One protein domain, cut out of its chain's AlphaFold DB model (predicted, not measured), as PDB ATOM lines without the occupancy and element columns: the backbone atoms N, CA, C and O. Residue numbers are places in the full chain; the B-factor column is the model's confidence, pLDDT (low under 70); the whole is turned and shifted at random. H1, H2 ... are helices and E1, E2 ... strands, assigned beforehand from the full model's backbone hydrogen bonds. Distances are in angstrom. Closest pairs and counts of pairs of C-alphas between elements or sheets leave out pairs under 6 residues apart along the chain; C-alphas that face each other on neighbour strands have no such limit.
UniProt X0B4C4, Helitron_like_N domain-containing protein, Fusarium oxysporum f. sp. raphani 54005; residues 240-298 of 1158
ATOM      1  N   HIS A 240     -30.834 -14.425  14.149       94.44
ATOM      2  CA  HIS A 240     -31.393 -15.392  15.087       94.44
ATOM      3  C   HIS A 240     -30.689 -16.734  14.881       94.44
ATOM      4  O   HIS A 240     -30.190 -17.012  13.785       94.44
ATOM      5  N   ALA A 241     -30.632 -17.564  15.917       94.56
ATOM      6  CA  ALA A 241     -30.044 -18.888  15.762       94.56
ATOM      7  C   ALA A 241     -30.953 -19.782  14.891       94.56
ATOM      8  O   ALA A 241     -32.177 -19.670  15.006       94.56
ATOM      9  N   PRO A 242     -30.417 -20.669  14.028       94.00
ATOM     10  CA  PRO A 242     -31.231 -21.590  13.235       94.00
ATOM     11  C   PRO A 242     -32.274 -22.372  14.051       94.00
ATOM     12  O   PRO A 242     -33.384 -22.574  13.568       94.00
ATOM     13  N   CYS A 243     -31.973 -22.742  15.303       94.19
ATOM     14  CA  CYS A 243     -32.920 -23.423  16.196       94.19
ATOM     15  C   CYS A 243     -34.062 -22.536  16.747       94.19
ATOM     16  O   CYS A 243     -35.053 -23.062  17.249       94.19
ATOM     17  N   GLU A 244     -33.961 -21.204  16.649       94.25
ATOM     18  CA  GLU A 244     -35.015 -20.247  17.039       94.25
ATOM     19  C   GLU A 244     -35.993 -19.924  15.895       94.25
ATOM     20  O   GLU A 244     -37.008 -19.243  16.109       94.25
ATOM     21  N   LEU A 245     -35.662 -20.354  14.675       95.31
ATOM     22  CA  LEU A 245     -36.403 -20.084  13.450       95.31
ATOM     23  C   LEU A 245     -37.311 -21.261  13.091       95.31
ATOM     24  O   LEU A 245     -36.999 -22.426  13.326       95.31
ATOM     25  N   THR A 246     -38.460 -20.945  12.500       95.00
ATOM     26  CA  THR A 246     -39.375 -21.938  11.936       95.00
ATOM     27  C   THR A 246     -39.820 -21.508  10.547       95.00
ATOM     28  O   THR A 246     -40.185 -20.347  10.339       95.00
ATOM     29  N   THR A 247     -39.810 -22.449   9.606       94.12
ATOM     30  CA  THR A 247     -40.303 -22.250   8.242       94.12
ATOM     31  C   THR A 247     -41.829 -22.121   8.247       94.12
ATOM     32  O   THR A 247     -42.514 -23.021   8.735       94.12
ATOM     33  N   ILE A 248     -42.381 -21.048   7.672       91.81
ATOM     34  CA  ILE A 248     -43.835 -20.874   7.508       91.81
ATOM     35  C   ILE A 248     -44.231 -20.535   6.068       91.81
ATOM     36  O   ILE A 248     -43.497 -19.867   5.344       91.81
ATOM     37  N   GLN A 249     -45.439 -20.946   5.673       90.38
ATOM     38  CA  GLN A 249     -46.062 -20.569   4.399       90.38
ATOM     39  C   GLN A 249     -46.774 -19.220   4.562       90.38
ATOM     40  O   GLN A 249     -47.959 -19.166   4.901       90.38
ATOM     41  N   TRP A 250     -46.026 -18.124   4.395       87.44
ATOM     42  CA  TRP A 250     -46.410 -16.794   4.889       87.44
ATOM     43  C   TRP A 250     -47.798 -16.328   4.432       87.44
ATOM     44  O   TRP A 250     -48.616 -15.961   5.274       87.44
ATOM     45  N   LYS A 251     -48.110 -16.422   3.131       84.69
ATOM     46  CA  LYS A 251     -49.407 -16.000   2.566       84.69
ATOM     47  C   LYS A 251     -50.614 -16.656   3.241       84.69
ATOM     48  O   LYS A 251     -51.660 -16.030   3.348       84.69
ATOM     49  N   ARG A 252     -50.467 -17.905   3.703       85.00
ATOM     50  CA  ARG A 252     -51.541 -18.691   4.335       85.00
ATOM     51  C   ARG A 252     -51.708 -18.395   5.828       85.00
ATOM     52  O   ARG A 252     -52.712 -18.792   6.406       85.00
ATOM     53  N   GLN A 253     -50.726 -17.742   6.456       82.19
ATOM     54  CA  GLN A 253     -50.742 -17.404   7.887       82.19
ATOM     55  C   GLN A 253     -51.023 -15.919   8.164       82.19
ATOM     56  O   GLN A 253     -51.381 -15.568   9.286       82.19
ATOM     57  N   LEU A 254     -50.882 -15.037   7.169       87.38
ATOM     58  CA  LEU A 254     -51.259 -13.630   7.309       87.38
ATOM     59  C   LEU A 254     -52.762 -13.439   7.061       87.38
ATOM     60  O   LEU A 254     -53.275 -13.755   5.991       87.38
ATOM     61  N   THR A 255     -53.462 -12.847   8.029       87.44
ATOM     62  CA  THR A 255     -54.831 -12.345   7.827       87.44
ATOM     63  C   THR A 255     -54.847 -11.202   6.795       87.44
ATOM     64  O   THR A 255     -53.816 -10.552   6.597       87.44
ATOM     65  N   PRO A 256     -55.999 -10.854   6.185       86.81
ATOM     66  CA  PRO A 256     -56.086  -9.737   5.232       86.81
ATOM     67  C   PRO A 256     -55.550  -8.400   5.775       86.81
ATOM     68  O   PRO A 256     -54.887  -7.651   5.057       86.81
ATOM     69  N   SER A 257     -55.751  -8.126   7.069       85.25
ATOM     70  CA  SER A 257     -55.191  -6.950   7.746       85.25
ATOM     71  C   SER A 257     -53.665  -7.006   7.884       85.25
ATOM     72  O   SER A 257     -53.004  -5.982   7.722       85.25
ATOM     73  N   LEU A 258     -53.083  -8.186   8.123       86.44
ATOM     74  CA  LEU A 258     -51.630  -8.366   8.169       86.44
ATOM     75  C   LEU A 258     -50.999  -8.344   6.768       86.44
ATOM     76  O   LEU A 258     -49.905  -7.800   6.614       86.44
ATOM     77  N   LEU A 259     -51.689  -8.850   5.741       86.75
ATOM     78  CA  LEU A 259     -51.278  -8.705   4.338       86.75
ATOM     79  C   LEU A 259     -51.184  -7.221   3.950       86.75
ATOM     80  O   LEU A 259     -50.149  -6.789   3.449       86.75
ATOM     81  N   GLN A 260     -52.198  -6.412   4.270       85.25
ATOM     82  CA  GLN A 260     -52.157  -4.965   4.024       85.25
ATOM     83  C   GLN A 260     -51.109  -4.232   4.889       85.25
ATOM     84  O   GLN A 260     -50.487  -3.275   4.424       85.25
ATOM     85  N   ALA A 261     -50.869  -4.670   6.131       81.81
ATOM     86  CA  ALA A 261     -49.854  -4.078   7.009       81.81
ATOM     87  C   ALA A 261     -48.409  -4.371   6.557       81.81
ATOM     88  O   ALA A 261     -47.521  -3.554   6.773       81.81
ATOM     89  N   THR A 262     -48.164  -5.519   5.916       86.38
ATOM     90  CA  THR A 262     -46.824  -5.987   5.497       86.38
ATOM     91  C   THR A 262     -46.458  -5.639   4.053       86.38
ATOM     92  O   THR A 262     -45.439  -6.107   3.542       86.38
ATOM     93  N   LYS A 263     -47.243  -4.775   3.396       86.25
ATOM     94  CA  LYS A 263     -47.099  -4.432   1.972       86.25
ATOM     95  C   LYS A 263     -45.695  -3.934   1.582       86.25
ATOM     96  O   LYS A 263     -45.246  -4.266   0.488       86.25
ATOM     97  N   THR A 264     -44.966  -3.218   2.450       84.25
ATOM     98  CA  THR A 264     -43.575  -2.791   2.161       84.25
ATOM     99  C   THR A 264     -42.613  -3.982   2.038       84.25
ATOM    100  O   THR A 264     -41.767  -3.999   1.145       84.25
ATOM    101  N   LEU A 265     -42.763  -5.020   2.875       86.31
ATOM    102  CA  LEU A 265     -41.925  -6.229   2.820       86.31
ATOM    103  C   LEU A 265     -42.197  -7.051   1.556       86.31
ATOM    104  O   LEU A 265     -41.267  -7.578   0.950       86.31
ATOM    105  N   GLN A 266     -43.458  -7.108   1.121       89.12
ATOM    106  CA  GLN A 266     -43.892  -7.842  -0.078       89.12
ATOM    107  C   GLN A 266     -43.321  -7.258  -1.385       89.12
ATOM    108  O   GLN A 266     -43.327  -7.928  -2.415       89.12
ATOM    109  N   GLN A 267     -42.776  -6.035  -1.355       89.50
ATOM    110  CA  GLN A 267     -42.016  -5.467  -2.475       89.50
ATOM    111  C   GLN A 267     -40.687  -6.215  -2.715       89.50
ATOM    112  O   GLN A 267     -40.146  -6.156  -3.817       89.50
ATOM    113  N   CYS A 268     -40.150  -6.936  -1.719       91.12
ATOM    114  CA  CYS A 268     -38.959  -7.766  -1.879       91.12
ATOM    115  C   CYS A 268     -39.326  -9.236  -2.142       91.12
ATOM    116  O   CYS A 268     -39.565 -10.007  -1.212       91.12
ATOM    117  N   ARG A 269     -39.268  -9.653  -3.414       90.25
ATOM    118  CA  ARG A 269     -39.543 -11.044  -3.830       90.25
ATOM    119  C   ARG A 269     -38.534 -12.079  -3.300       90.25
ATOM    120  O   ARG A 269     -38.855 -13.260  -3.310       90.25
ATOM    121  N   LYS A 270     -37.346 -11.661  -2.836       88.12
ATOM    122  CA  LYS A 270     -36.386 -12.545  -2.141       88.12
ATOM    123  C   LYS A 270     -36.798 -12.807  -0.687       88.12
ATOM    124  O   LYS A 270     -36.746 -13.944  -0.239       88.12
ATOM    125  N   CYS A 271     -37.250 -11.780   0.040       89.69
ATOM    126  CA  CYS A 271     -37.709 -11.930   1.426       89.69
ATOM    127  C   CYS A 271     -39.095 -12.585   1.525       89.69
ATOM    128  O   CYS A 271     -39.309 -13.422   2.395       89.69
ATOM    129  N   LEU A 272     -40.036 -12.220   0.647       90.62
ATOM    130  CA  LEU A 272     -41.384 -12.794   0.584       90.62
ATOM    131  C   LEU A 272     -41.683 -13.260  -0.855       90.62
ATOM    132  O   LEU A 272     -42.192 -12.479  -1.664       90.62
ATOM    133  N   PRO A 273     -41.351 -14.521  -1.201       88.25
ATOM    134  CA  PRO A 273     -41.552 -15.053  -2.546       88.25
ATOM    135  C   PRO A 273     -43.024 -15.126  -2.964       88.25
ATOM    136  O   PRO A 273     -43.926 -15.285  -2.138       88.25
ATOM    137  N   LEU A 274     -43.256 -15.046  -4.277       83.50
ATOM    138  CA  LEU A 274     -44.596 -15.103  -4.874       83.50
ATOM    139  C   LEU A 274     -45.158 -16.525  -5.027       83.50
ATOM    140  O   LEU A 274     -46.337 -16.642  -5.349       83.50
ATOM    141  N   ASP A 275     -44.378 -17.576  -4.778       82.88
ATOM    142  CA  ASP A 275     -44.864 -18.961  -4.760       82.88
ATOM    143  C   ASP A 275     -45.594 -19.282  -3.439       82.88
ATOM    144  O   ASP A 275     -45.087 -19.035  -2.346       82.88
ATOM    145  N   ASP A 276     -46.788 -19.867  -3.549       72.75
ATOM    146  CA  ASP A 276     -47.652 -20.317  -2.447       72.75
ATOM    147  C   ASP A 276     -47.136 -21.573  -1.716       72.75
ATOM    148  O   ASP A 276     -47.776 -22.031  -0.756       72.75
ATOM    149  N   ARG A 277     -46.030 -22.157  -2.197       73.94
ATOM    150  CA  ARG A 277     -45.287 -23.269  -1.583       73.94
ATOM    151  C   ARG A 277     -43.940 -22.838  -0.982       73.94
ATOM    152  O   ARG A 277     -43.320 -23.641  -0.278       73.94
ATOM    153  N   ALA A 278     -43.490 -21.602  -1.208       80.31
ATOM    154  CA  ALA A 278     -42.201 -21.115  -0.724       80.31
ATOM    155  C   ALA A 278     -42.248 -20.740   0.769       80.31
ATOM    156  O   ALA A 278     -42.767 -19.695   1.173       80.31
ATOM    157  N   GLY A 279     -41.661 -21.605   1.600       87.31
ATOM    158  CA  GLY A 279     -41.542 -21.382   3.037       87.31
ATOM    159  C   GLY A 279     -40.478 -20.337   3.390       87.31
ATOM    160  O   GLY A 279     -39.378 -20.362   2.846       87.31
ATOM    161  N   VAL A 280     -40.780 -19.450   4.341       92.00
ATOM    162  CA  VAL A 280     -39.865 -18.393   4.819       92.00
ATOM    163  C   VAL A 280     -39.506 -18.574   6.293       92.00
ATOM    164  O   VAL A 280     -40.324 -19.062   7.076       92.00
ATOM    165  N   GLN A 281     -38.294 -18.170   6.687       94.19
ATOM    166  CA  GLN A 281     -37.793 -18.337   8.056       94.19
ATOM    167  C   GLN A 281     -38.296 -17.251   9.008       94.19
ATOM    168  O   GLN A 281     -38.111 -16.053   8.769       94.19
ATOM    169  N   VAL A 282     -38.922 -17.667  10.115       95.06
ATOM    170  CA  VAL A 282     -39.565 -16.759  11.075       95.06
ATOM    171  C   VAL A 282     -39.288 -17.183  12.515       95.06
ATOM    172  O   VAL A 282     -39.548 -18.321  12.902       95.06
ATOM    173  N   CYS A 283     -38.781 -16.250  13.327       95.19
ATOM    174  CA  CYS A 283     -38.493 -16.489  14.740       95.19
ATOM    175  C   CYS A 283     -39.764 -16.547  15.594       95.19
ATOM    176  O   CYS A 283     -40.797 -15.954  15.257       95.19
ATOM    177  N   ARG A 284     -39.659 -17.221  16.745       92.56
ATOM    178  CA  ARG A 284     -40.756 -17.444  17.702       92.56
ATOM    179  C   ARG A 284     -41.568 -16.181  18.032       92.56
ATOM    180  O   ARG A 284     -42.791 -16.235  17.985       92.56
ATOM    181  N   GLU A 285     -40.918 -15.047  18.310       91.31
ATOM    182  CA  GLU A 285     -41.605 -13.778  18.628       91.31
ATOM    183  C   GLU A 285     -42.506 -13.288  17.484       91.31
ATOM    184  O   GLU A 285     -43.656 -12.905  17.711       91.31
ATOM    185  N   CYS A 286     -41.993 -13.313  16.250       92.44
ATOM    186  CA  CYS A 286     -42.755 -12.925  15.067       92.44
ATOM    187  C   CYS A 286     -43.909 -13.890  14.826       92.44
ATOM    188  O   CYS A 286     -45.052 -13.455  14.702       92.44
ATOM    189  N   ARG A 287     -43.618 -15.194  14.815       91.56
ATOM    190  CA  ARG A 287     -44.610 -16.238  14.561       91.56
ATOM    191  C   ARG A 287     -45.771 -16.168  15.557       91.56
ATOM    192  O   ARG A 287     -46.916 -16.062  15.130       91.56
ATOM    193  N   THR A 288     -45.489 -16.101  16.860       90.75
ATOM    194  CA  THR A 288     -46.531 -15.975  17.892       90.75
ATOM    195  C   THR A 288     -47.343 -14.681  17.753       90.75
ATOM    196  O   THR A 288     -48.536 -14.686  18.049       90.75
ATOM    197  N   GLY A 289     -46.755 -13.577  17.278       87.88
ATOM    198  CA  GLY A 289     -47.516 -12.365  16.952       87.88
ATOM    199  C   GLY A 289     -48.520 -12.593  15.817       87.88
ATOM    200  O   GLY A 289     -49.714 -12.338  15.991       87.88
ATOM    201  N   LEU A 290     -48.040 -13.138  14.694       88.94
ATOM    202  CA  LEU A 290     -48.832 -13.387  13.485       88.94
ATOM    203  C   LEU A 290     -49.951 -14.415  13.723       88.94
ATOM    204  O   LEU A 290     -51.096 -14.146  13.369       88.94
ATOM    205  N   GLU A 291     -49.662 -15.524  14.415       88.31
ATOM    206  CA  GLU A 291     -50.655 -16.538  14.821       88.31
ATOM    207  C   GLU A 291     -51.758 -15.956  15.730       88.31
ATOM    208  O   GLU A 291     -52.891 -16.429  15.718       88.31
ATOM    209  N   ASN A 292     -51.464 -14.893  16.491       87.25
ATOM    210  CA  ASN A 292     -52.448 -14.151  17.293       87.25
ATOM    211  C   ASN A 292     -53.153 -13.018  16.510       87.25
ATOM    212  O   ASN A 292     -53.796 -12.160  17.124       87.25
ATOM    213  N   GLY A 293     -53.014 -12.973  15.179       82.94
ATOM    214  CA  GLY A 293     -53.625 -11.965  14.308       82.94
ATOM    215  C   GLY A 293     -53.068 -10.548  14.493       82.94
ATOM    216  O   GLY A 293     -53.759  -9.576  14.192       82.94
ATOM    217  N   LYS A 294     -51.849 -10.404  15.035       85.25
ATOM    218  CA  LYS A 294     -51.257  -9.112  15.421       85.25
ATOM    219  C   LYS A 294     -49.914  -8.885  14.746       85.25
ATOM    220  O   LYS A 294     -49.084  -9.783  14.663       85.25
ATOM    221  N   LEU A 295     -49.667  -7.644  14.332       82.88
ATOM    222  CA  LEU A 295     -48.369  -7.260  13.793       82.88
ATOM    223  C   LEU A 295     -47.321  -7.322  14.926       82.88
ATOM    224  O   LEU A 295     -47.506  -6.647  15.944       82.88
ATOM    225  N   PRO A 296     -46.243  -8.124  14.811       84.62
ATOM    226  CA  PRO A 296     -45.263  -8.262  15.888       84.62
ATOM    227  C   PRO A 296     -44.617  -6.918  16.237       84.62
ATOM    228  O   PRO A 296     -44.355  -6.106  15.348       84.62
ATOM    229  N   LYS A 297     -44.302  -6.674  17.517       80.19
ATOM    230  CA  LYS A 297     -43.637  -5.423  17.939       80.19
ATOM    231  C   LYS A 297     -42.253  -5.249  17.291       80.19
ATOM    232  O   LYS A 297     -41.848  -4.132  16.998       80.19
ATOM    233  N   VAL A 298     -41.563  -6.361  17.042       78.50
ATOM    234  CA  VAL A 298     -40.267  -6.417  16.344       78.50
ATOM    235  C   VAL A 298     -40.396  -6.421  14.815       78.50
ATOM    236  O   VAL A 298     -39.385  -6.528  14.132       78.50
TER     237      VAL A 298
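Overview. This is residues 240 to 298 of the 1158 residues of the protein "Helitron_like_N domain-containing protein" of Fusarium oxysporum f. sp. raphani 54005 (UniProt X0B4C4). The chain winds as a rounded ring of short elements, with a small two-stranded ribbon, E1 and E2, on one side and the short helices H1, H2 and H3 following one another round the other side. H4 turns off the end of E2, and residues 267 to 279, with no named element, lead from H3 back to E2; no helix touches another helix. The printed part has 59 residues, with four named helices and two named strands in the order E1, H1, H2, H3, E2, H4, and its class is mixed, helices and strands. The sheet has the order E1 - E2 and is antiparallel. The whole is compact, with a radius of gyration of the C-alphas of 11.0 A and spans of 27 by 22 by 17 A.

Along the chain. Strand E1, residues 245 to 248, begins at C-alpha 245 at (-36.403, -20.084, 13.450) and is 9.5 A long from first to last C-alpha. H1 holds residues 250 to 253. H2, residues 256 to 261, begins at C-alpha 256 at (-56.086, -9.737, 5.232) and is 8.6 A long. H3 holds residues 263 to 266. Strand E2, residues 280 to 283, is 10.2 A long. H4, residues 284 to 291, is 10.3 A long and ends at C-alpha 291 at (-50.655, -16.538, 14.821).

Arrangement. E1 and E2 are antiparallel neighbours, at 137 degrees between their directions. N 246 and O 282 are 2.9 A apart, and N 282 and O 246 are 3.0 A apart, both within hydrogen-bond range. The closest C-alphas of E1 and H4, those of Leu 245 and Arg 284, are 6.6 A apart. The closest C-alphas of H1 and E2, those of Trp 250 and Val 280, are 6.7 A apart. H1 and H4 are close but not clearly touching, with the closest C-alphas, those of Gln 253 and Glu 291, 7.0 A apart. H1 and H2 are close but not clearly touching, with the closest C-alphas, those of Lys 251 and Leu 259, 7.7 A apart. H2 and H4 are close but not clearly touching: the closest C-alphas, those of Leu 258 and Leu 290, are 7.8 A apart, and the two run opposite ways at a steep tilt of 47 degrees. H2 and H3 meet only through their link, and H3 and H4 are apart. In H2 and H4 every O i to N i+4 pair is within hydrogen-bond range; H1 and H3, with 4 residues each, are too short for such a pair.

Size, cuts and confidence. The two C-alphas farthest apart, those of Ala 241 and Pro 256, are 29.5 A apart. The printed part has no cut. The link from H3 to E2, 13 residues, is long, and the other links are tight. The mean pLDDT of the printed part is 87.9, and no printed residue is under 70.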